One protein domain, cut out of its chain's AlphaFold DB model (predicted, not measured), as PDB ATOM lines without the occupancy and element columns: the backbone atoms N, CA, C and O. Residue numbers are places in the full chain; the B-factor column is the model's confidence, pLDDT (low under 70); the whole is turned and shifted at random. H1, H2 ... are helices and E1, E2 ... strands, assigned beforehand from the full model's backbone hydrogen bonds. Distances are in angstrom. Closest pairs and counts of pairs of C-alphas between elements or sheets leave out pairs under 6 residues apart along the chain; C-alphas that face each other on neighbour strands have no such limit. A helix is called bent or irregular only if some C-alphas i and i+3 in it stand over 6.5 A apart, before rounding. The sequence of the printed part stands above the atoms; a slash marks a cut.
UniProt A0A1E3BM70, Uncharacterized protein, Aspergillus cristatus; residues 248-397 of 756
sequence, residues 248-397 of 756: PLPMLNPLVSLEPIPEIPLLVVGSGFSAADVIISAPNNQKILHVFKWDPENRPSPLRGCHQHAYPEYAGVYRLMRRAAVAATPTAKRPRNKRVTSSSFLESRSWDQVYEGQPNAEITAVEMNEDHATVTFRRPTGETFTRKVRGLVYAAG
ATOM      1  N   PRO A 248     144.400 148.723 170.317       92.69
ATOM      2  CA  PRO A 248     143.605 147.528 170.559       92.69
ATOM      3  C   PRO A 248     144.165 146.697 171.722       92.69
ATOM      4  O   PRO A 248     145.348 146.755 172.054       92.69
ATOM      5  N   LEU A 249     143.297 145.891 172.343       90.31
ATOM      6  CA  LEU A 249     143.727 144.911 173.344       90.31
ATOM      7  C   LEU A 249     144.752 143.943 172.725       90.31
ATOM      8  O   LEU A 249     144.566 143.557 171.571       90.31
ATOM      9  N   PRO A 250     145.764 143.456 173.469       93.88
ATOM     10  CA  PRO A 250     146.809 142.592 172.911       93.88
ATOM     11  C   PRO A 250     146.293 141.372 172.135       93.88
ATOM     12  O   PRO A 250     146.870 141.004 171.116       93.88
ATOM     13  N   MET A 251     145.170 140.782 172.563       93.75
ATOM     14  CA  MET A 251     144.534 139.647 171.875       93.75
ATOM     15  C   MET A 251     144.015 139.980 170.466       93.75
ATOM     16  O   MET A 251     143.838 139.086 169.646       93.75
ATOM     17  N   LEU A 252     143.751 141.256 170.183       94.56
ATOM     18  CA  LEU A 252     143.253 141.748 168.902       94.56
ATOM     19  C   LEU A 252     144.389 142.146 167.946       94.56
ATOM     20  O   LEU A 252     144.149 142.255 166.746       94.56
ATOM     21  N   ASN A 253     145.617 142.342 168.444       92.44
ATOM     22  CA  ASN A 253     146.766 142.772 167.636       92.44
ATOM     23  C   ASN A 253     147.015 141.911 166.385       92.44
ATOM     24  O   ASN A 253     147.276 142.495 165.333       92.44
ATOM     25  N   PRO A 254     146.891 140.565 166.429       91.75
ATOM     26  CA  PRO A 254     147.082 139.741 165.235       91.75
ATOM     27  C   PRO A 254     146.167 140.131 164.062       91.75
ATOM     28  O   PRO A 254     146.582 140.065 162.906       91.75
ATOM     29  N   LEU A 255     144.950 140.608 164.348       93.25
ATOM     30  CA  LEU A 255     143.976 141.010 163.330       93.25
ATOM     31  C   LEU A 255     144.344 142.305 162.605       93.25
ATOM     32  O   LEU A 255     143.916 142.492 161.473       93.25
ATOM     33  N   VAL A 256     145.116 143.195 163.236       90.50
ATOM     34  CA  VAL A 256     145.483 144.503 162.658       90.50
ATOM     35  C   VAL A 256     146.340 144.332 161.400       90.50
ATOM     36  O   VAL A 256     146.243 145.125 160.473       90.50
ATOM     37  N   SER A 257     147.152 143.271 161.355       86.25
ATOM     38  CA  SER A 257     148.056 142.975 160.236       86.25
ATOM     39  C   SER A 257     147.382 142.318 159.024       86.25
ATOM     40  O   SER A 257     148.005 142.190 157.973       86.25
ATOM     41  N   LEU A 258     146.123 141.885 159.154       92.38
ATOM     42  CA  LEU A 258     145.406 141.195 158.086       92.38
ATOM     43  C   LEU A 258     144.668 142.191 157.189       92.38
ATOM     44  O   LEU A 258     143.767 142.897 157.640       92.38
ATOM     45  N   GLU A 259     144.979 142.188 155.895       91.19
ATOM     46  CA  GLU A 259     144.226 142.979 154.918       91.19
ATOM     47  C   GLU A 259     142.798 142.434 154.741       91.19
ATOM     48  O   GLU A 259     142.630 141.217 154.586       91.19
ATOM     49  N   PRO A 260     141.761 143.290 154.746       92.81
ATOM     50  CA  PRO A 260     140.383 142.854 154.550       92.81
ATOM     51  C   PRO A 260     140.136 142.360 153.120       92.81
ATOM     52  O   PRO A 260     140.716 142.869 152.164       92.81
ATOM     53  N   ILE A 261     139.222 141.396 152.979       94.12
ATOM     54  CA  ILE A 261     138.695 140.935 151.685       94.12
ATOM     55  C   ILE A 261     137.160 140.924 151.729       94.12
ATOM     56  O   ILE A 261     136.597 140.733 152.811       94.12
ATOM     57  N   PRO A 262     136.449 141.077 150.599       93.12
ATOM     58  CA  PRO A 262     134.986 141.168 150.599       93.12
ATOM     59  C   PRO A 262     134.252 139.944 151.169       93.12
ATOM     60  O   PRO A 262     133.169 140.066 151.749       93.12
ATOM     61  N   GLU A 263     134.826 138.751 151.018       93.94
ATOM     62  CA  GLU A 263     134.190 137.479 151.363       93.94
ATOM     63  C   GLU A 263     134.078 137.267 152.879       93.94
ATOM     64  O   GLU A 263     133.090 136.672 153.340       93.94
ATOM     65  N   ILE A 264     135.057 137.777 153.640       96.31
ATOM     66  CA  ILE A 264     135.184 137.635 155.097       96.31
ATOM     67  C   ILE A 264     134.977 139.008 155.761       96.31
ATOM     68  O   ILE A 264     135.601 139.981 155.350       96.31
ATOM     69  N   PRO A 265     134.128 139.124 156.799       97.69
ATOM     70  CA  PRO A 265     133.870 140.404 157.447       97.69
ATOM     71  C   PRO A 265     135.123 141.099 157.997       97.69
ATOM     72  O   PRO A 265     135.911 140.489 158.723       97.69
ATOM     73  N   LEU A 266     135.236 142.401 157.724       97.81
ATOM     74  CA  LEU A 266     136.134 143.310 158.432       97.81
ATOM     75  C   LEU A 266     135.530 143.628 159.802       97.81
ATOM     76  O   LEU A 266     134.393 144.102 159.885       97.81
ATOM     77  N   LEU A 267     136.287 143.392 160.873       98.12
ATOM     78  CA  LEU A 267     135.873 143.756 162.225       98.12
ATOM     79  C   LEU A 267     136.115 145.252 162.462       98.12
ATOM     80  O   LEU A 267     137.249 145.714 162.398       98.12
ATOM     81  N   VAL A 268     135.064 146.005 162.778       98.19
ATOM     82  CA  VAL A 268     135.146 147.422 163.163       98.19
ATOM     83  C   VAL A 268     134.695 147.558 164.611       98.19
ATOM     84  O   VAL A 268     133.596 147.127 164.956       98.19
ATOM     85  N   VAL A 269     135.527 148.158 165.464       97.62
ATOM     86  CA  VAL A 269     135.224 148.378 166.886       97.62
ATOM     87  C   VAL A 269     135.179 149.871 167.183       97.62
ATOM     88  O   VAL A 269     136.166 150.565 166.974       97.62
ATOM     89  N   GLY A 270     134.059 150.366 167.708       96.44
ATOM     90  CA  GLY A 270     133.887 151.775 168.076       96.44
ATOM     91  C   GLY A 270     132.457 152.251 167.849       96.44
ATOM     92  O   GLY A 270     131.694 151.600 167.159       96.44
ATOM     93  N   SER A 271     132.051 153.371 168.446       95.75
ATOM     94  CA  SER A 271     130.686 153.915 168.285       95.75
ATOM     95  C   SER A 271     130.650 155.376 167.824       95.75
ATOM     96  O   SER A 271     129.576 155.976 167.780       95.75
ATOM     97  N   GLY A 272     131.813 155.961 167.521       94.88
ATOM     98  CA  GLY A 272     131.971 157.371 167.158       94.88
ATOM     99  C   GLY A 272     132.241 157.612 165.672       94.88
ATOM    100  O   GLY A 272     132.121 156.708 164.845       94.88
ATOM    101  N   PHE A 273     132.650 158.841 165.348       94.50
ATOM    102  CA  PHE A 273     132.908 159.284 163.975       94.50
ATOM    103  C   PHE A 273     133.976 158.457 163.255       94.50
ATOM    104  O   PHE A 273     133.734 158.040 162.136       94.50
ATOM    105  N   SER A 274     135.093 158.101 163.899       94.19
ATOM    106  CA  SER A 274     136.141 157.297 163.245       94.19
ATOM    107  C   SER A 274     135.669 155.898 162.827       94.19
ATOM    108  O   SER A 274     136.103 155.389 161.798       94.19
ATOM    109  N   ALA A 275     134.766 155.274 163.594       96.81
ATOM    110  CA  ALA A 275     134.164 153.997 163.205       96.81
ATOM    111  C   ALA A 275     133.210 154.188 162.015       96.81
ATOM    112  O   ALA A 275     133.229 153.400 161.070       96.81
ATOM    113  N   ALA A 276     132.416 155.263 162.032       96.94
ATOM    114  CA  ALA A 276     131.554 155.621 160.913       96.94
ATOM    115  C   ALA A 276     132.355 155.924 159.640       96.94
ATOM    116  O   ALA A 276     131.999 155.399 158.592       96.94
ATOM    117  N   ASP A 277     133.453 156.680 159.728       95.94
ATOM    118  CA  ASP A 277     134.329 157.010 158.599       95.94
ATOM    119  C   ASP A 277     134.787 155.746 157.864       95.94
ATOM    120  O   ASP A 277     134.744 155.674 156.636       95.94
ATOM    121  N   VAL A 278     135.181 154.723 158.623       96.00
ATOM    122  CA  VAL A 278     135.635 153.429 158.101       96.00
ATOM    123  C   VAL A 278     134.487 152.680 157.428       96.00
ATOM    124  O   VAL A 278     134.654 152.163 156.328       96.00
ATOM    125  N   ILE A 279     133.302 152.657 158.047       96.62
ATOM    126  CA  ILE A 279     132.106 152.008 157.485       96.62
ATOM    127  C   ILE A 279     131.664 152.691 156.185       96.62
ATOM    128  O   ILE A 279     131.308 152.015 155.222       96.62
ATOM    129  N   ILE A 280     131.698 154.024 156.153       95.44
ATOM    130  CA  ILE A 280     131.350 154.838 154.986       95.44
ATOM    131  C   ILE A 280     132.359 154.598 153.854       95.44
ATOM    132  O   ILE A 280     131.962 154.431 152.701       95.44
ATOM    133  N   SER A 281     133.649 154.533 154.194       94.88
ATOM    134  CA  SER A 281     134.752 154.387 153.236       94.88
ATOM    135  C   SER A 281     134.949 152.962 152.716       94.88
ATOM    136  O   SER A 281     135.620 152.774 151.704       94.88
ATOM    137  N   ALA A 282     134.400 151.952 153.395       94.19
ATOM    138  CA  ALA A 282     134.569 150.562 153.001       94.19
ATOM    139  C   ALA A 282     134.001 150.303 151.587       94.19
ATOM    140  O   ALA A 282     132.933 150.841 151.256       94.19
ATOM    141  N   PRO A 283     134.638 149.438 150.769       93.19
ATOM    142  CA  PRO A 283     134.115 149.040 149.461       93.19
ATOM    143  C   PRO A 283     132.669 148.529 149.526       93.19
ATOM    144  O   PRO A 283     132.266 147.906 150.507       93.19
ATOM    145  N   ASN A 284     131.876 148.750 148.470       92.88
ATOM    146  CA  ASN A 284     130.438 148.424 148.462       92.88
ATOM    147  C   ASN A 284     130.116 146.946 148.745       92.88
ATOM    148  O   ASN A 284     129.050 146.649 149.281       92.88
ATOM    149  N   ASN A 285     131.022 146.035 148.400       94.06
ATOM    150  CA  ASN A 285     130.899 144.594 148.621       94.06
ATOM    151  C   ASN A 285     131.591 144.101 149.905       94.06
ATOM    152  O   ASN A 285     131.476 142.920 150.224       94.06
ATOM    153  N   GLN A 286     132.303 144.965 150.635       96.06
ATOM    154  CA  GLN A 286     132.992 144.576 151.861       96.06
ATOM    155  C   GLN A 286     131.975 144.258 152.955       96.06
ATOM    156  O   GLN A 286     131.210 145.128 153.372       96.06
ATOM    157  N   LYS A 287     131.999 143.022 153.464       97.69
ATOM    158  CA  LYS A 287     131.254 142.667 154.676       97.69
ATOM    159  C   LYS A 287     131.890 143.326 155.896       97.69
ATOM    160  O   LYS A 287     133.113 143.341 156.031       97.69
ATOM    161  N   ILE A 288     131.060 143.825 156.800       98.25
ATOM    162  CA  ILE A 288     131.440 144.567 157.998       98.25
ATOM    163  C   ILE A 288     130.763 143.918 159.200       98.25
ATOM    164  O   ILE A 288     129.537 143.808 159.249       98.25
ATOM    165  N   LEU A 289     131.572 143.548 160.188       98.44
ATOM    166  CA  LEU A 289     131.118 143.184 161.523       98.44
ATOM    167  C   LEU A 289     131.425 144.352 162.465       98.44
ATOM    168  O   LEU A 289     132.581 144.597 162.796       98.44
ATOM    169  N   HIS A 290     130.400 145.089 162.879       98.50
ATOM    170  CA  HIS A 290     130.541 146.316 163.660       98.50
ATOM    171  C   HIS A 290     130.182 146.086 165.130       98.50
ATOM    172  O   HIS A 290     129.014 145.883 165.465       98.50
ATOM    173  N   VAL A 291     131.172 146.155 166.017       98.19
ATOM    174  CA  VAL A 291     131.006 146.061 167.473       98.19
ATOM    175  C   VAL A 291     131.036 147.459 168.076       98.19
ATOM    176  O   VAL A 291     132.011 148.194 167.922       98.19
ATOM    177  N   PHE A 292     129.980 147.833 168.796       97.75
ATOM    178  CA  PHE A 292     129.834 149.196 169.302       97.75
ATOM    179  C   PHE A 292     129.135 149.247 170.657       97.75
ATOM    180  O   PHE A 292     128.254 148.443 170.956       97.75
ATOM    181  N   LYS A 293     129.492 150.249 171.468       95.12
ATOM    182  CA  LYS A 293     128.727 150.599 172.670       95.12
ATOM    183  C   LYS A 293     127.410 151.260 172.265       95.12
ATOM    184  O   LYS A 293     127.403 152.160 171.423       95.12
ATOM    185  N   TRP A 294     126.317 150.821 172.873       95.50
ATOM    186  CA  TRP A 294     124.966 151.308 172.628       95.50
ATOM    187  C   TRP A 294     124.252 151.597 173.947       95.50
ATOM    188  O   TRP A 294     123.767 150.683 174.613       95.50
ATOM    189  N   ASP A 295     124.173 152.878 174.286       91.88
ATOM    190  CA  ASP A 295     123.414 153.399 175.420       91.88
ATOM    191  C   ASP A 295     122.785 154.735 175.000       91.88
ATOM    192  O   ASP A 295     123.408 155.781 175.140       91.88
ATOM    193  N   PRO A 296     121.599 154.730 174.369       86.50
ATOM    194  CA  PRO A 296     121.014 155.952 173.836       86.50
ATOM    195  C   PRO A 296     120.637 156.962 174.925       86.50
ATOM    196  O   PRO A 296     120.563 158.141 174.600       86.50
ATOM    197  N   GLU A 297     120.425 156.539 176.172       84.06
ATOM    198  CA  GLU A 297     119.939 157.417 177.240       84.06
ATOM    199  C   GLU A 297     121.091 158.095 177.984       84.06
ATOM    200  O   GLU A 297     121.119 159.321 178.060       84.06
ATOM    201  N   ASN A 298     122.081 157.333 178.463       85.00
ATOM    202  CA  ASN A 298     123.143 157.905 179.301       85.00
ATOM    203  C   ASN A 298     124.403 158.256 178.506       85.00
ATOM    204  O   ASN A 298     125.137 159.174 178.869       85.00
ATOM    205  N   ARG A 299     124.685 157.522 177.423       83.44
ATOM    206  CA  ARG A 299     125.910 157.701 176.632       83.44
ATOM    207  C   ARG A 299     125.662 157.467 175.141       83.44
ATOM    208  O   ARG A 299     126.216 156.523 174.555       83.44
ATOM    209  N   PRO A 300     124.821 158.300 174.503       88.06
ATOM    210  CA  PRO A 300     124.496 158.128 173.101       88.06
ATOM    211  C   PRO A 300     125.755 158.215 172.240       88.06
ATOM    212  O   PRO A 300     126.684 158.976 172.513       88.06
ATOM    213  N   SER A 301     125.765 157.445 171.151       92.19
ATOM    214  CA  SER A 301     126.742 157.650 170.084       92.19
ATOM    215  C   SER A 301     126.681 159.112 169.616       92.19
ATOM    216  O   SER A 301     125.573 159.622 169.419       92.19
ATOM    217  N   PRO A 302     127.829 159.772 169.368       90.00
ATOM    218  CA  PRO A 302     127.841 161.144 168.856       90.00
ATOM    219  C   PRO A 302     127.141 161.261 167.491       90.00
ATOM    220  O   PRO A 302     126.605 162.311 167.152       90.00
ATOM    221  N   LEU A 303     127.026 160.153 166.746       94.44
ATOM    222  CA  LEU A 303     126.285 160.099 165.485       94.44
ATOM    223  C   LEU A 303     124.778 160.365 165.656       94.44
ATOM    224  O   LEU A 303     124.100 160.675 164.678       94.44
ATOM    225  N   ARG A 304     124.234 160.264 166.881       92.25
ATOM    226  CA  ARG A 304     122.831 160.598 167.182       92.25
ATOM    227  C   ARG A 304     122.506 162.051 166.825       92.25
ATOM    228  O   ARG A 304     121.385 162.317 166.401       92.25
ATOM    229  N   GLY A 305     123.468 162.962 166.996       86.25
ATOM    230  CA  GLY A 305     123.310 164.389 166.700       86.25
ATOM    231  C   GLY A 305     123.386 164.732 165.210       86.25
ATOM    232  O   GLY A 305     123.054 165.846 164.819       86.25
ATOM    233  N   CYS A 306     123.796 163.793 164.352       89.25
ATOM    234  CA  CYS A 306     123.949 164.042 162.923       89.25
ATOM    235  C   CYS A 306     122.590 164.177 162.224       89.25
ATOM    236  O   CYS A 306     121.850 163.203 162.050       89.25
ATOM    237  N   HIS A 307     122.275 165.389 161.771       87.62
ATOM    238  CA  HIS A 307     121.066 165.653 161.001       87.62
ATOM    239  C   HIS A 307     121.103 164.960 159.627       87.62
ATOM    240  O   HIS A 307     122.078 165.066 158.889       87.62
ATOM    241  N   GLN A 308     120.009 164.297 159.243       85.56
ATOM    242  CA  GLN A 308     119.943 163.457 158.035       85.56
ATOM    243  C   GLN A 308     120.181 164.200 156.710       85.56
ATOM    244  O   GLN A 308     120.516 163.556 155.723       85.56
ATOM    245  N   HIS A 309     119.950 165.517 156.667       84.44
ATOM    246  CA  HIS A 309     120.146 166.320 155.455       84.44
ATOM    247  C   HIS A 309     121.553 166.915 155.368       84.44
ATOM    248  O   HIS A 309     122.066 167.057 154.267       84.44
ATOM    249  N   ALA A 310     122.172 167.229 156.509       84.88
ATOM    250  CA  ALA A 310     123.525 167.787 156.553       84.88
ATOM    251  C   ALA A 310     124.598 166.684 156.521       84.88
ATOM    252  O   ALA A 310     125.641 166.849 155.900       84.88
ATOM    253  N   TYR A 311     124.306 165.541 157.152       91.94
ATOM    254  CA  TYR A 311     125.226 164.418 157.347       91.94
ATOM    255  C   TYR A 311     124.544 163.072 157.016       91.94
ATOM    256  O   TYR A 311     124.403 162.211 157.897       91.94
ATOM    257  N   PRO A 312     124.039 162.875 155.781       91.06
ATOM    258  CA  PRO A 312     123.244 161.698 155.419       91.06
ATOM    259  C   PRO A 312     123.973 160.364 155.642       91.06
ATOM    260  O   PRO A 312     123.330 159.369 155.994       91.06
ATOM    261  N   GLU A 313     125.294 160.339 155.471       94.06
ATOM    262  CA  GLU A 313     126.169 159.185 155.677       94.06
ATOM    263  C   GLU A 313     126.289 158.798 157.158       94.06
ATOM    264  O   GLU A 313     125.990 157.661 157.531       94.06
ATOM    265  N   TYR A 314     126.598 159.755 158.035       95.69
ATOM    266  CA  TYR A 314     126.722 159.527 159.477       95.69
ATOM    267  C   TYR A 314     125.374 159.183 160.123       95.69
ATOM    268  O   TYR A 314     125.272 158.227 160.899       95.69
ATOM    269  N   ALA A 315     124.311 159.898 159.740       93.94
ATOM    270  CA  ALA A 315     122.947 159.581 160.160       93.94
ATOM    271  C   ALA A 315     122.518 158.182 159.677       93.94
ATOM    272  O   ALA A 315     121.792 157.465 160.373       93.94
ATOM    273  N   GLY A 316     122.980 157.774 158.491       94.94
ATOM    274  CA  GLY A 316     122.796 156.436 157.941       94.94
ATOM    275  C   GLY A 316     123.457 155.351 158.793       94.94
ATOM    276  O   GLY A 316     122.781 154.399 159.191       94.94
ATOM    277  N   VAL A 317     124.733 155.521 159.154       96.69
ATOM    278  CA  VAL A 317     125.450 154.594 160.053       96.69
ATOM    279  C   VAL A 317     124.749 154.485 161.410       96.69
ATOM    280  O   VAL A 317     124.499 153.375 161.884       96.69
ATOM    281  N   TYR A 318     124.324 155.604 162.005       96.31
ATOM    282  CA  TYR A 318     123.570 155.579 163.265       96.31
ATOM    283  C   TYR A 318     122.261 154.778 163.156       96.31
ATOM    284  O   TYR A 318     121.897 154.031 164.069       96.31
ATOM    285  N   ARG A 319     121.550 154.866 162.022       94.69
ATOM    286  CA  ARG A 319     120.341 154.058 161.773       94.69
ATOM    287  C   ARG A 319     120.653 152.566 161.672       94.69
ATOM    288  O   ARG A 319     119.866 151.771 162.191       94.69
ATOM    289  N   LEU A 320     121.774 152.187 161.052       96.50
ATOM    290  CA  LEU A 320     122.239 150.795 161.004       96.50
ATOM    291  C   LEU A 320     122.550 150.268 162.412       96.50
ATOM    292  O   LEU A 320     122.075 149.192 162.783       96.50
ATOM    293  N   MET A 321     123.262 151.054 163.228       97.12
ATOM    294  CA  MET A 321     123.526 150.737 164.639       97.12
ATOM    295  C   MET A 321     122.223 150.560 165.429       97.12
ATOM    296  O   MET A 321     122.035 149.544 166.097       97.12
ATOM    297  N   ARG A 322     121.275 151.494 165.286       95.31
ATOM    298  CA  ARG A 322     119.964 151.427 165.949       95.31
ATOM    299  C   ARG A 322     119.174 150.184 165.548       95.31
ATOM    300  O   ARG A 322     118.557 149.553 166.400       95.31
ATOM    301  N   ARG A 323     119.174 149.821 164.260       93.88
ATOM    302  CA  ARG A 323     118.481 148.622 163.760       93.88
ATOM    303  C   ARG A 323     119.056 147.351 164.386       93.88
ATOM    304  O   ARG A 323     118.281 146.506 164.825       93.88
ATOM    305  N   ALA A 324     120.382 147.250 164.472       94.81
ATOM    306  CA  ALA A 324     121.055 146.136 165.137       94.81
ATOM    307  C   ALA A 324     120.739 146.083 166.645       94.81
ATOM    308  O   ALA A 324     120.425 145.017 167.164       94.81
ATOM    309  N   ALA A 325     120.726 147.234 167.330       93.62
ATOM    310  CA  ALA A 325     120.345 147.336 168.742       93.62
ATOM    311  C   ALA A 325     118.914 146.863 169.027       93.62
ATOM    312  O   ALA A 325     118.686 146.071 169.943       93.62
ATOM    313  N   VAL A 326     117.949 147.292 168.210       91.62
ATOM    314  CA  VAL A 326     116.551 146.851 168.338       91.62
ATOM    315  C   VAL A 326     116.421 145.352 168.065       91.62
ATOM    316  O   VAL A 326     115.714 144.664 168.797       91.62
ATOM    317  N   ALA A 327     117.123 144.828 167.054       88.25
ATOM    318  CA  ALA A 327     117.099 143.404 166.720       88.25
ATOM    319  C   ALA A 327     117.715 142.508 167.811       88.25
ATOM    320  O   ALA A 327     117.302 141.361 167.953       88.25
ATOM    321  N   ALA A 328     118.666 143.025 168.595       85.75
ATOM    322  CA  ALA A 328     119.296 142.301 169.699       85.75
ATOM    323  C   ALA A 328     118.438 142.244 170.984       85.75
ATOM    324  O   ALA A 328     118.799 141.537 171.922       85.75
ATOM    325  N   THR A 329     117.313 142.973 171.055       79.69
ATOM    326  CA  THR A 329     116.464 143.039 172.257       79.69
ATOM    327  C   THR A 329     115.373 141.947 172.233       79.69
ATOM    328  O   THR A 329     114.534 141.967 171.330       79.69
ATOM    329  N   PRO A 330     115.297 141.030 173.226       61.38
ATOM    330  CA  PRO A 330     114.399 139.860 173.195       61.38
ATOM    331  C   PRO A 330     112.891 140.166 173.127       61.38
ATOM    332  O   PRO A 330     112.109 139.337 172.669       61.38
ATOM    333  N   THR A 331     112.460 141.342 173.591       56.09
ATOM    334  CA  THR A 331     111.044 141.747 173.696       56.09
ATOM    335  C   THR A 331     110.562 142.627 172.538       56.09
ATOM    336  O   THR A 331     109.392 143.023 172.501       56.09
ATOM    337  N   ALA A 332     111.427 142.946 171.571       48.09
ATOM    338  CA  ALA A 332     111.062 143.818 170.466       48.09
ATOM    339  C   ALA A 332     110.117 143.093 169.489       48.09
ATOM    340  O   ALA A 332     110.519 142.206 168.735       48.09
ATOM    341  N   LYS A 333     108.838 143.498 169.453       47.31
ATOM    342  CA  LYS A 333     107.938 143.148 168.339       47.31
ATOM    343  C   LYS A 333     108.626 143.553 167.032       47.31
ATOM    344  O   LYS A 333     109.056 144.701 166.921       47.31
ATOM    345  N   ARG A 334     108.692 142.640 166.047       45.06
ATOM    346  CA  ARG A 334     109.173 142.935 164.681       45.06
ATOM    347  C   ARG A 334     108.591 144.289 164.249       45.06
ATOM    348  O   ARG A 334     107.360 144.402 164.187       45.06
ATOM    349  N   PRO A 335     109.416 145.321 164.009       44.66
ATOM    350  CA  PRO A 335     108.891 146.635 163.692       44.66
ATOM    351  C   PRO A 335     108.069 146.529 162.405       44.66
ATOM    352  O   PRO A 335     108.521 145.965 161.409       44.66
ATOM    353  N   ARG A 336     106.830 147.040 162.422       43.84
ATOM    354  CA  ARG A 336     106.058 147.238 161.187       43.84
ATOM    355  C   ARG A 336     106.897 148.134 160.277       43.84
ATOM    356  O   ARG A 336     107.292 149.212 160.720       43.84
ATOM    357  N   ASN A 337     107.134 147.702 159.036       41.00
ATOM    358  CA  ASN A 337     107.775 148.485 157.975       41.00
ATOM    359  C   ASN A 337     106.985 149.783 157.729       41.00
ATOM    360  O   ASN A 337     106.171 149.870 156.813       41.00
ATOM    361  N   LYS A 338     107.183 150.807 158.561       44.66
ATOM    362  CA  LYS A 338     106.844 152.178 158.191       44.66
ATOM    363  C   LYS A 338     107.835 152.564 157.098       44.66
ATOM    364  O   LYS A 338     109.028 152.329 157.268       44.66
ATOM    365  N   ARG A 339     107.352 153.114 155.979       44.69
ATOM    366  CA  ARG A 339     108.212 153.728 154.955       44.69
ATOM    367  C   ARG A 339     109.035 154.819 155.640       44.69
ATOM    368  O   ARG A 339     108.518 155.890 155.936       44.69
ATOM    369  N   VAL A 340     110.276 154.491 155.974       53.53
ATOM    370  CA  VAL A 340     111.262 155.444 156.475       53.53
ATOM    371  C   VAL A 340     111.769 156.213 155.263       53.53
ATOM    372  O   VAL A 340     111.975 155.619 154.207       53.53
ATOM    373  N   THR A 341     111.956 157.522 155.401       54.31
ATOM    374  CA  THR A 341     112.705 158.324 154.433       54.31
ATOM    375  C   THR A 341     114.115 157.747 154.316       54.31
ATOM    376  O   THR A 341     114.956 157.877 155.212       54.31
ATOM    377  N   SER A 342     114.328 157.009 153.234       70.75
ATOM    378  CA  SER A 342     115.609 156.421 152.885       70.75
ATOM    379  C   SER A 342     116.568 157.540 152.471       70.75
ATOM    380  O   SER A 342     116.173 158.458 151.755       70.75
ATOM    381  N   SER A 343     117.787 157.535 153.015       80.19
ATOM    382  CA  SER A 343     118.840 158.461 152.585       80.19
ATOM    383  C   SER A 343     119.611 157.843 151.423       80.19
ATOM    384  O   SER A 343     119.710 156.619 151.338       80.19
ATOM    385  N   SER A 344     120.230 158.673 150.578       85.12
ATOM    386  CA  SER A 344     121.106 158.211 149.487       85.12
ATOM    387  C   SER A 344     122.175 157.221 149.972       85.12
ATOM    388  O   SER A 344     122.468 156.232 149.307       85.12
ATOM    389  N   PHE A 345     122.706 157.426 151.181       91.06
ATOM    390  CA  PHE A 345     123.639 156.498 151.816       91.06
ATOM    391  C   PHE A 345     123.027 155.114 152.088       91.06
ATOM    392  O   PHE A 345     123.660 154.095 151.811       91.06
ATOM    393  N   LEU A 346     121.800 155.045 152.612       90.50
ATOM    394  CA  LEU A 346     121.129 153.767 152.880       90.50
ATOM    395  C   LEU A 346     120.715 153.036 151.593       90.50
ATOM    396  O   LEU A 346     120.531 151.823 151.626       90.50
ATOM    397  N   GLU A 347     120.624 153.750 150.472       90.00
ATOM    398  CA  GLU A 347     120.413 153.188 149.130       90.00
ATOM    399  C   GLU A 347     121.710 152.812 148.406       90.00
ATOM    400  O   GLU A 347     121.661 152.077 147.424       90.00
ATOM    401  N   SER A 348     122.870 153.274 148.888       89.94
ATOM    402  CA  SER A 348     124.155 153.104 148.190       89.94
ATOM    403  C   SER A 348     124.564 151.644 147.973       89.94
ATOM    404  O   SER A 348     125.314 151.345 147.044       89.94
ATOM    405  N   ARG A 349     124.098 150.733 148.835       93.69
ATOM    406  CA  ARG A 349     124.378 149.295 148.776       93.69
ATOM    407  C   ARG A 349     123.355 148.507 149.589       93.69
ATOM    408  O   ARG A 349     122.660 149.053 150.446       93.69
ATOM    409  N   SER A 350     123.291 147.195 149.368       91.81
ATOM    410  CA  SER A 350     122.431 146.285 150.133       91.81
ATOM    411  C   SER A 350     122.970 146.056 151.550       91.81
ATOM    412  O   SER A 350     123.519 145.000 151.852       91.81
ATOM    413  N   TRP A 351     122.798 147.040 152.438       94.44
ATOM    414  CA  TRP A 351     123.328 147.017 153.809       94.44
ATOM    415  C   TRP A 351     122.934 145.776 154.617       94.44
ATOM    416  O   TRP A 351     123.711 145.328 155.449       94.44
ATOM    417  N   ASP A 352     121.773 145.173 154.355       90.88
ATOM    418  CA  ASP A 352     121.351 143.920 155.001       90.88
ATOM    419  C   ASP A 352     122.225 142.700 154.664       90.88
ATOM    420  O   ASP A 352     122.200 141.717 155.396       90.88
ATOM    421  N   GLN A 353     122.994 142.752 153.574       92.44
ATOM    422  CA  GLN A 353     123.903 141.677 153.162       92.44
ATOM    423  C   GLN A 353     125.348 141.914 153.611       92.44
ATOM    424  O   GLN A 353     126.123 140.963 153.700       92.44
ATOM    425  N   VAL A 354     125.716 143.173 153.866       95.19
ATOM    426  CA  VAL A 354     127.110 143.571 154.105       95.19
ATOM    427  C   VAL A 354     127.364 144.130 155.500       95.19
ATOM    428  O   VAL A 354     128.521 144.236 155.878       95.19
ATOM    429  N   TYR A 355     126.344 144.468 156.290       97.75
ATOM    430  CA  TYR A 355     126.526 145.027 157.630       97.75
ATOM    431  C   TYR A 355     125.869 144.161 158.705       97.75
ATOM    432  O   TYR A 355     124.649 143.991 158.737       97.75
ATOM    433  N   GLU A 356     126.685 143.681 159.640       97.38
ATOM    434  CA  GLU A 356     126.262 142.998 160.860       97.38
ATOM    435  C   GLU A 356     126.675 143.837 162.078       97.38
ATOM    436  O   GLU A 356     127.860 144.029 162.338       97.38
ATOM    437  N   GLY A 357     125.703 144.349 162.837       97.50
ATOM    438  CA  GLY A 357     125.960 145.122 164.056       97.50
ATOM    439  C   GLY A 357     125.834 144.278 165.326       97.50
ATOM    440  O   GLY A 357     124.855 143.553 165.485       97.50
ATOM    441  N   GLN A 358     126.787 144.418 166.247       97.50
ATOM    442  CA  GLN A 358     126.836 143.733 167.539       97.50
ATOM    443  C   GLN A 358     126.885 144.769 168.683       97.50
ATOM    444  O   GLN A 358     127.968 145.192 169.102       97.50
ATOM    445  N   PRO A 359     125.716 145.227 169.173       96.94
ATOM    446  CA  PRO A 359     125.624 146.221 170.240       96.94
ATOM    447  C   PRO A 359     126.078 145.621 171.577       96.94
ATOM    448  O   PRO A 359     125.608 144.557 171.978       96.94
ATOM    449  N   ASN A 360     126.952 146.328 172.294       96.19
ATOM    450  CA  ASN A 360     127.421 145.974 173.640       96.19
ATOM    451  C   ASN A 360     128.044 144.567 173.759       96.19
ATOM    452  O   ASN A 360     128.116 144.021 174.858       96.19
ATOM    453  N   ALA A 361     128.483 143.970 172.648       96.12
ATOM    454  CA  ALA A 361     129.180 142.693 172.664       96.12
ATOM    455  C   ALA A 361     130.635 142.876 173.117       96.12
ATOM    456  O   ALA A 361     131.317 143.815 172.704       96.12
ATOM    457  N   GLU A 362     131.117 141.950 173.937       96.25
ATOM    458  CA  GLU A 362     132.503 141.886 174.389       96.25
ATOM    459  C   GLU A 362     133.270 140.846 173.573       96.25
ATOM    460  O   GLU A 362     132.752 139.759 173.323       96.25
ATOM    461  N   ILE A 363     134.501 141.155 173.168       96.56
ATOM    462  CA  ILE A 363     135.389 140.188 172.515       96.56
ATOM    463  C   ILE A 363     136.177 139.459 173.600       96.56
ATOM    464  O   ILE A 363     136.928 140.093 174.336       96.56
ATOM    465  N   THR A 364     136.012 138.140 173.699       96.50
ATOM    466  CA  THR A 364     136.592 137.341 174.791       96.50
ATOM    467  C   THR A 364     137.750 136.454 174.353       96.50
ATOM    468  O   THR A 364     138.555 136.061 175.193       96.50
ATOM    469  N   ALA A 365     137.833 136.101 173.069       96.38
ATOM    470  CA  ALA A 365     138.934 135.313 172.524       96.38
ATOM    471  C   ALA A 365     139.120 135.573 171.024       96.38
ATOM    472  O   ALA A 365     138.156 135.872 170.313       96.38
ATOM    473  N   VAL A 366     140.358 135.417 170.555       96.94
ATOM    474  CA  VAL A 366     140.738 135.447 169.140       96.94
ATOM    475  C   VAL A 366     141.615 134.237 168.865       96.94
ATOM    476  O   VAL A 366     142.668 134.081 169.481       96.94
ATOM    477  N   GLU A 367     141.186 133.398 167.932       96.62
ATOM    478  CA  GLU A 367     141.930 132.231 167.470       96.62
ATOM    479  C   GLU A 367     142.335 132.457 166.015       96.62
ATOM    480  O   GLU A 367     141.484 132.582 165.132       96.62
ATOM    481  N   MET A 368     143.641 132.559 165.774       95.38
ATOM    482  CA  MET A 368     144.185 132.763 164.433       95.38
ATOM    483  C   MET A 368     144.164 131.454 163.642       95.38
ATOM    484  O   MET A 368     144.650 130.431 164.114       95.38
ATOM    485  N   ASN A 369     143.652 131.523 162.417       91.56
ATOM    486  CA  ASN A 369     143.819 130.523 161.366       91.56
ATOM    487  C   ASN A 369     144.833 131.057 160.332       91.56
ATOM    488  O   ASN A 369     145.318 132.179 160.467       91.56
ATOM    489  N   GLU A 370     145.147 130.279 159.292       86.38
ATOM    490  CA  GLU A 370     146.165 130.649 158.289       86.38
ATOM    491  C   GLU A 370     145.920 132.030 157.651       86.38
ATOM    492  O   GLU A 370     146.847 132.828 157.525       86.38
ATOM    493  N   ASP A 371     144.673 132.337 157.280       91.25
ATOM    494  CA  ASP A 371     144.305 133.535 156.516       91.25
ATOM    495  C   ASP A 371     143.157 134.353 157.151       91.25
ATOM    496  O   ASP A 371     142.683 135.337 156.588       91.25
ATOM    497  N   HIS A 372     142.669 133.982 158.327       94.94
ATOM    498  CA  HIS A 372     141.602 134.702 159.028       94.94
ATOM    499  C   HIS A 372     141.656 134.383 160.519       94.94
ATOM    500  O   HIS A 372     142.425 133.525 160.936       94.94
ATOM    501  N   ALA A 373     140.814 135.016 161.331       96.44
ATOM    502  CA  ALA A 373     140.621 134.589 162.710       96.44
ATOM    503  C   ALA A 373     139.174 134.193 162.976       96.44
ATOM    504  O   ALA A 373     138.234 134.732 162.382       96.44
ATOM    505  N   THR A 374     139.001 133.285 163.926       97.31
ATOM    506  CA  THR A 374     137.728 133.062 164.602       97.31
ATOM    507  C   THR A 374     137.721 133.909 165.869       97.31
ATOM    508  O   THR A 374     138.566 133.739 166.744       97.31
ATOM    509  N   VAL A 375     136.774 134.838 165.975       97.75
ATOM    510  CA  VAL A 375     136.611 135.696 167.153       97.75
ATOM    511  C   VAL A 375     135.395 135.244 167.939       97.75
ATOM    512  O   VAL A 375     134.320 135.039 167.366       97.75
ATOM    513  N   THR A 376     135.569 135.108 169.249       97.81
ATOM    514  CA  THR A 376     134.507 134.763 170.194       97.81
ATOM    515  C   THR A 376     133.997 136.023 170.871       97.81
ATOM    516  O   THR A 376     134.768 136.808 171.428       97.81
ATOM    517  N   PHE A 377     132.681 136.194 170.832       97.69
ATOM    518  CA  PHE A 377     131.965 137.323 171.400       97.69
ATOM    519  C   PHE A 377     131.058 136.850 172.528       97.69
ATOM    520  O   PHE A 377     130.486 135.762 172.452       97.69
ATOM    521  N   ARG A 378     130.861 137.702 173.529       97.25
ATOM    522  CA  ARG A 378     129.883 137.533 174.603       97.25
ATOM    523  C   ARG A 378     128.877 138.678 174.557       97.25
ATOM    524  O   ARG A 378     129.258 139.846 174.595       97.25
ATOM    525  N   ARG A 379     127.587 138.352 174.447       94.00
ATOM    526  CA  ARG A 379     126.493 139.336 174.508       94.00
ATOM    527  C   ARG A 379     126.253 139.790 175.952       94.00
ATOM    528  O   ARG A 379     126.586 139.046 176.874       94.00
ATOM    529  N   PRO A 380     125.567 140.928 176.171       91.81
ATOM    530  CA  PRO A 380     125.123 141.335 177.509       91.81
ATOM    531  C   PRO A 380     124.256 140.290 178.225       91.81
ATOM    532  O   PRO A 380     124.234 140.237 179.447       91.81
ATOM    533  N   THR A 381     123.562 139.432 177.471       90.25
ATOM    534  CA  THR A 381     122.776 138.308 178.003       90.25
ATOM    535  C   THR A 381     123.635 137.158 178.548       90.25
ATOM    536  O   THR A 381     123.087 136.210 179.100       90.25
ATOM    537  N   GLY A 382     124.958 137.203 178.363       91.88
ATOM    538  CA  GLY A 382     125.900 136.134 178.703       91.88
ATOM    539  C   GLY A 382     126.102 135.092 177.597       91.88
ATOM    540  O   GLY A 382     127.059 134.324 177.658       91.88
ATOM    541  N   GLU A 383     125.254 135.079 176.564       94.12
ATOM    542  CA  GLU A 383     125.373 134.158 175.429       94.12
ATOM    543  C   GLU A 383     126.659 134.422 174.634       94.12
ATOM    544  O   GLU A 383     126.957 135.567 174.273       94.12
ATOM    545  N   THR A 384     127.396 133.356 174.324       96.56
ATOM    546  CA  THR A 384     128.598 133.419 173.496       96.56
ATOM    547  C   THR A 384     128.327 132.956 172.070       96.56
ATOM    548  O   THR A 384     127.520 132.063 171.819       96.56
ATOM    549  N   PHE A 385     129.006 133.574 171.108       96.50
ATOM    550  CA  PHE A 385     128.950 133.179 169.703       96.50
ATOM    551  C   PHE A 385     130.273 133.491 169.009       96.50
ATOM    552  O   PHE A 385     131.050 134.318 169.483       96.50
ATOM    553  N   THR A 386     130.522 132.857 167.865       97.62
ATOM    554  CA  THR A 386     131.750 133.065 167.090       97.62
ATOM    555  C   THR A 386     131.466 133.652 165.710       97.62
ATOM    556  O   THR A 386     130.394 133.452 165.119       97.62
ATOM    557  N   ARG A 387     132.433 134.411 165.184       97.56
ATOM    558  CA  ARG A 387     132.453 134.877 163.791       97.56
ATOM    559  C   ARG A 387     133.845 134.737 163.204       97.56
ATOM    560  O   ARG A 387     134.837 134.979 163.884       97.56
ATOM    561  N   LYS A 388     133.892 134.397 161.918       97.19
ATOM    562  CA  LYS A 388     135.104 134.541 161.113       97.19
ATOM    563  C   LYS A 388     135.283 136.012 160.763       97.19
ATOM    564  O   LYS A 388     134.326 136.637 160.304       97.19
ATOM    565  N   VAL A 389     136.483 136.538 160.962       97.50
ATOM    566  CA  VAL A 389     136.847 137.910 160.602       97.50
ATOM    567  C   VAL A 389     138.213 137.925 159.933       97.50
ATOM    568  O   VAL A 389     139.063 137.075 160.211       97.50
ATOM    569  N   ARG A 390     138.437 138.910 159.068       96.75
ATOM    570  CA  ARG A 390     139.748 139.185 158.485       96.75
ATOM    571  C   ARG A 390     139.972 140.691 158.497       96.75
ATOM    572  O   ARG A 390     139.198 141.443 157.912       96.75
ATOM    573  N   GLY A 391     141.021 141.107 159.195       95.62
ATOM    574  CA  GLY A 391     141.295 142.511 159.470       95.62
ATOM    575  C   GLY A 391     140.550 143.044 160.692       95.62
ATOM    576  O   GLY A 391     139.520 142.510 161.121       95.62
ATOM    577  N   LEU A 392     141.086 144.127 161.243       96.06
ATOM    578  CA  LEU A 392     140.499 144.882 162.342       96.06
ATOM    579  C   LEU A 392     140.720 146.373 162.121       96.06
ATOM    580  O   LEU A 392     141.839 146.814 161.879       96.06
ATOM    581  N   VAL A 393     139.665 147.154 162.333       96.31
ATOM    582  CA  VAL A 393     139.768 148.588 162.584       96.31
ATOM    583  C   VAL A 393     139.279 148.890 163.995       96.31
ATOM    584  O   VAL A 393     138.093 148.773 164.303       96.31
ATOM    585  N   TYR A 394     140.211 149.276 164.864       95.56
ATOM    586  CA  TYR A 394     139.941 149.591 166.264       95.56
ATOM    587  C   TYR A 394     139.797 151.107 166.464       95.56
ATOM    588  O   TYR A 394     140.733 151.815 166.824       95.56
ATOM    589  N   ALA A 395     138.593 151.614 166.222       95.12
ATOM    590  CA  ALA A 395     138.219 153.020 166.308       95.12
ATOM    591  C   ALA A 395     137.641 153.387 167.695       95.12
ATOM    592  O   ALA A 395     136.557 153.965 167.810       95.12
ATOM    593  N   ALA A 396     138.374 153.061 168.766       90.81
ATOM    594  CA  ALA A 396     137.962 153.325 170.152       90.81
ATOM    595  C   ALA A 396     138.192 154.777 170.625       90.81
ATOM    596  O   ALA A 396     137.840 155.117 171.753       90.81
ATOM    597  N   GLY A 397     138.748 155.631 169.763       89.81
ATOM    598  CA  GLY A 397     139.039 157.034 170.046       89.81
ATOM    599  C   GLY A 397     140.516 157.300 170.340       89.81
ATOM    600  O   GLY A 397     141.391 156.472 170.078       89.81
TER     601      GLY A 397
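Overview. This is residues 248 to 397 of the 756 residues of an uncharacterized protein of Aspergillus cristatus (UniProt A0A1E3BM70). A four-stranded parallel sheet, in the order E3 E2 E1 E7, has helices H2 and H4 packed over one face and a small, strongly twisted antiparallel sheet, E4 E5 E6, partly over the other. H1 spans from E7 to E4, and H3 and H5 pack on H4. The printed part has 150 residues with six named helices and seven named strands, in the order H1 E1 H2 E2 H3 H4 H5 H6 E3 E4 E5 E6 E7; the class is mixed. It is compact, with a radius of gyration of the C-alphas of 15.2 A and spans of 44 by 33 by 27 A.

Arrangement. H1, residues 250 to 256, is irregular, with C-alphas 251 and 254 7.1 A apart. E1, 266 to 269, H2, 273 to 281, and E2, 288 to 292, form a strand-helix-strand unit, two parallel neighbours with a helix between, with a right-handed crossover; N 291 and O 268 are 2.8 A apart. H3, 302 to 305, H4, 312 to 327, H5, 344 to 347, and H6, 351 to 354, come between E2 and E3, 355 to 359, in a second such unit; N 358 and O 290 are 2.8 A apart. H2 and H4 are on the same face, making two layers, helices on one face of a sheet, at heights of 9.4 A and 9.6 A. H4 is the hub: its residues 313 to 317 touch H2 about perpendicular at 79 degrees (closest C-alphas Ala 276 and Val 317, 6.2 A), and it touches H3 (Leu 303 and Tyr 318, 5.7 A) with residues 314 to 318 and H5 (Glu 313 and Phe 345, 5.3 A) with residues 312 to 316. H5 and H6 meet only through their link. E4, 362 to 368, E5, 373 to 378, and E6, 384 to 389, form a meander, each strand the antiparallel neighbour of the one before, of two hairpins; N 374 and O 367 are 2.8 A apart, N 377 and O 385 2.8 A. H1 is on that sheet, height 8.6 A, and only grazes the sheet that ends in E7, 392 to 394, where N 393 and O 267 are 2.8 A apart. Every O i to N i+4 pair is within hydrogen-bond range in H2 and H4; in H1 0 of 3 are, against 3 of 4 O i to N i+3 pairs; H3, H5 and H6 are too short for such a pair.

Along the chain. H1 begins at C-alpha 250, (146.809, 142.592, 172.911). H4 is 22.4 A long, E4 17.9 A, E5 16.3 A and E6 16.0 A. E7 ends at C-alpha 394, (139.941, 149.591, 166.264).

Size, cuts and confidence. The C-alphas farthest apart, of Lys 338 and Glu 370, are 44.8 A apart. The printed part has no cut. The link from H4 to H5, residues 328 to 343, is long; pLDDT is under 70 in residues 330 to 341, against a mean of 89.8 for the printed part.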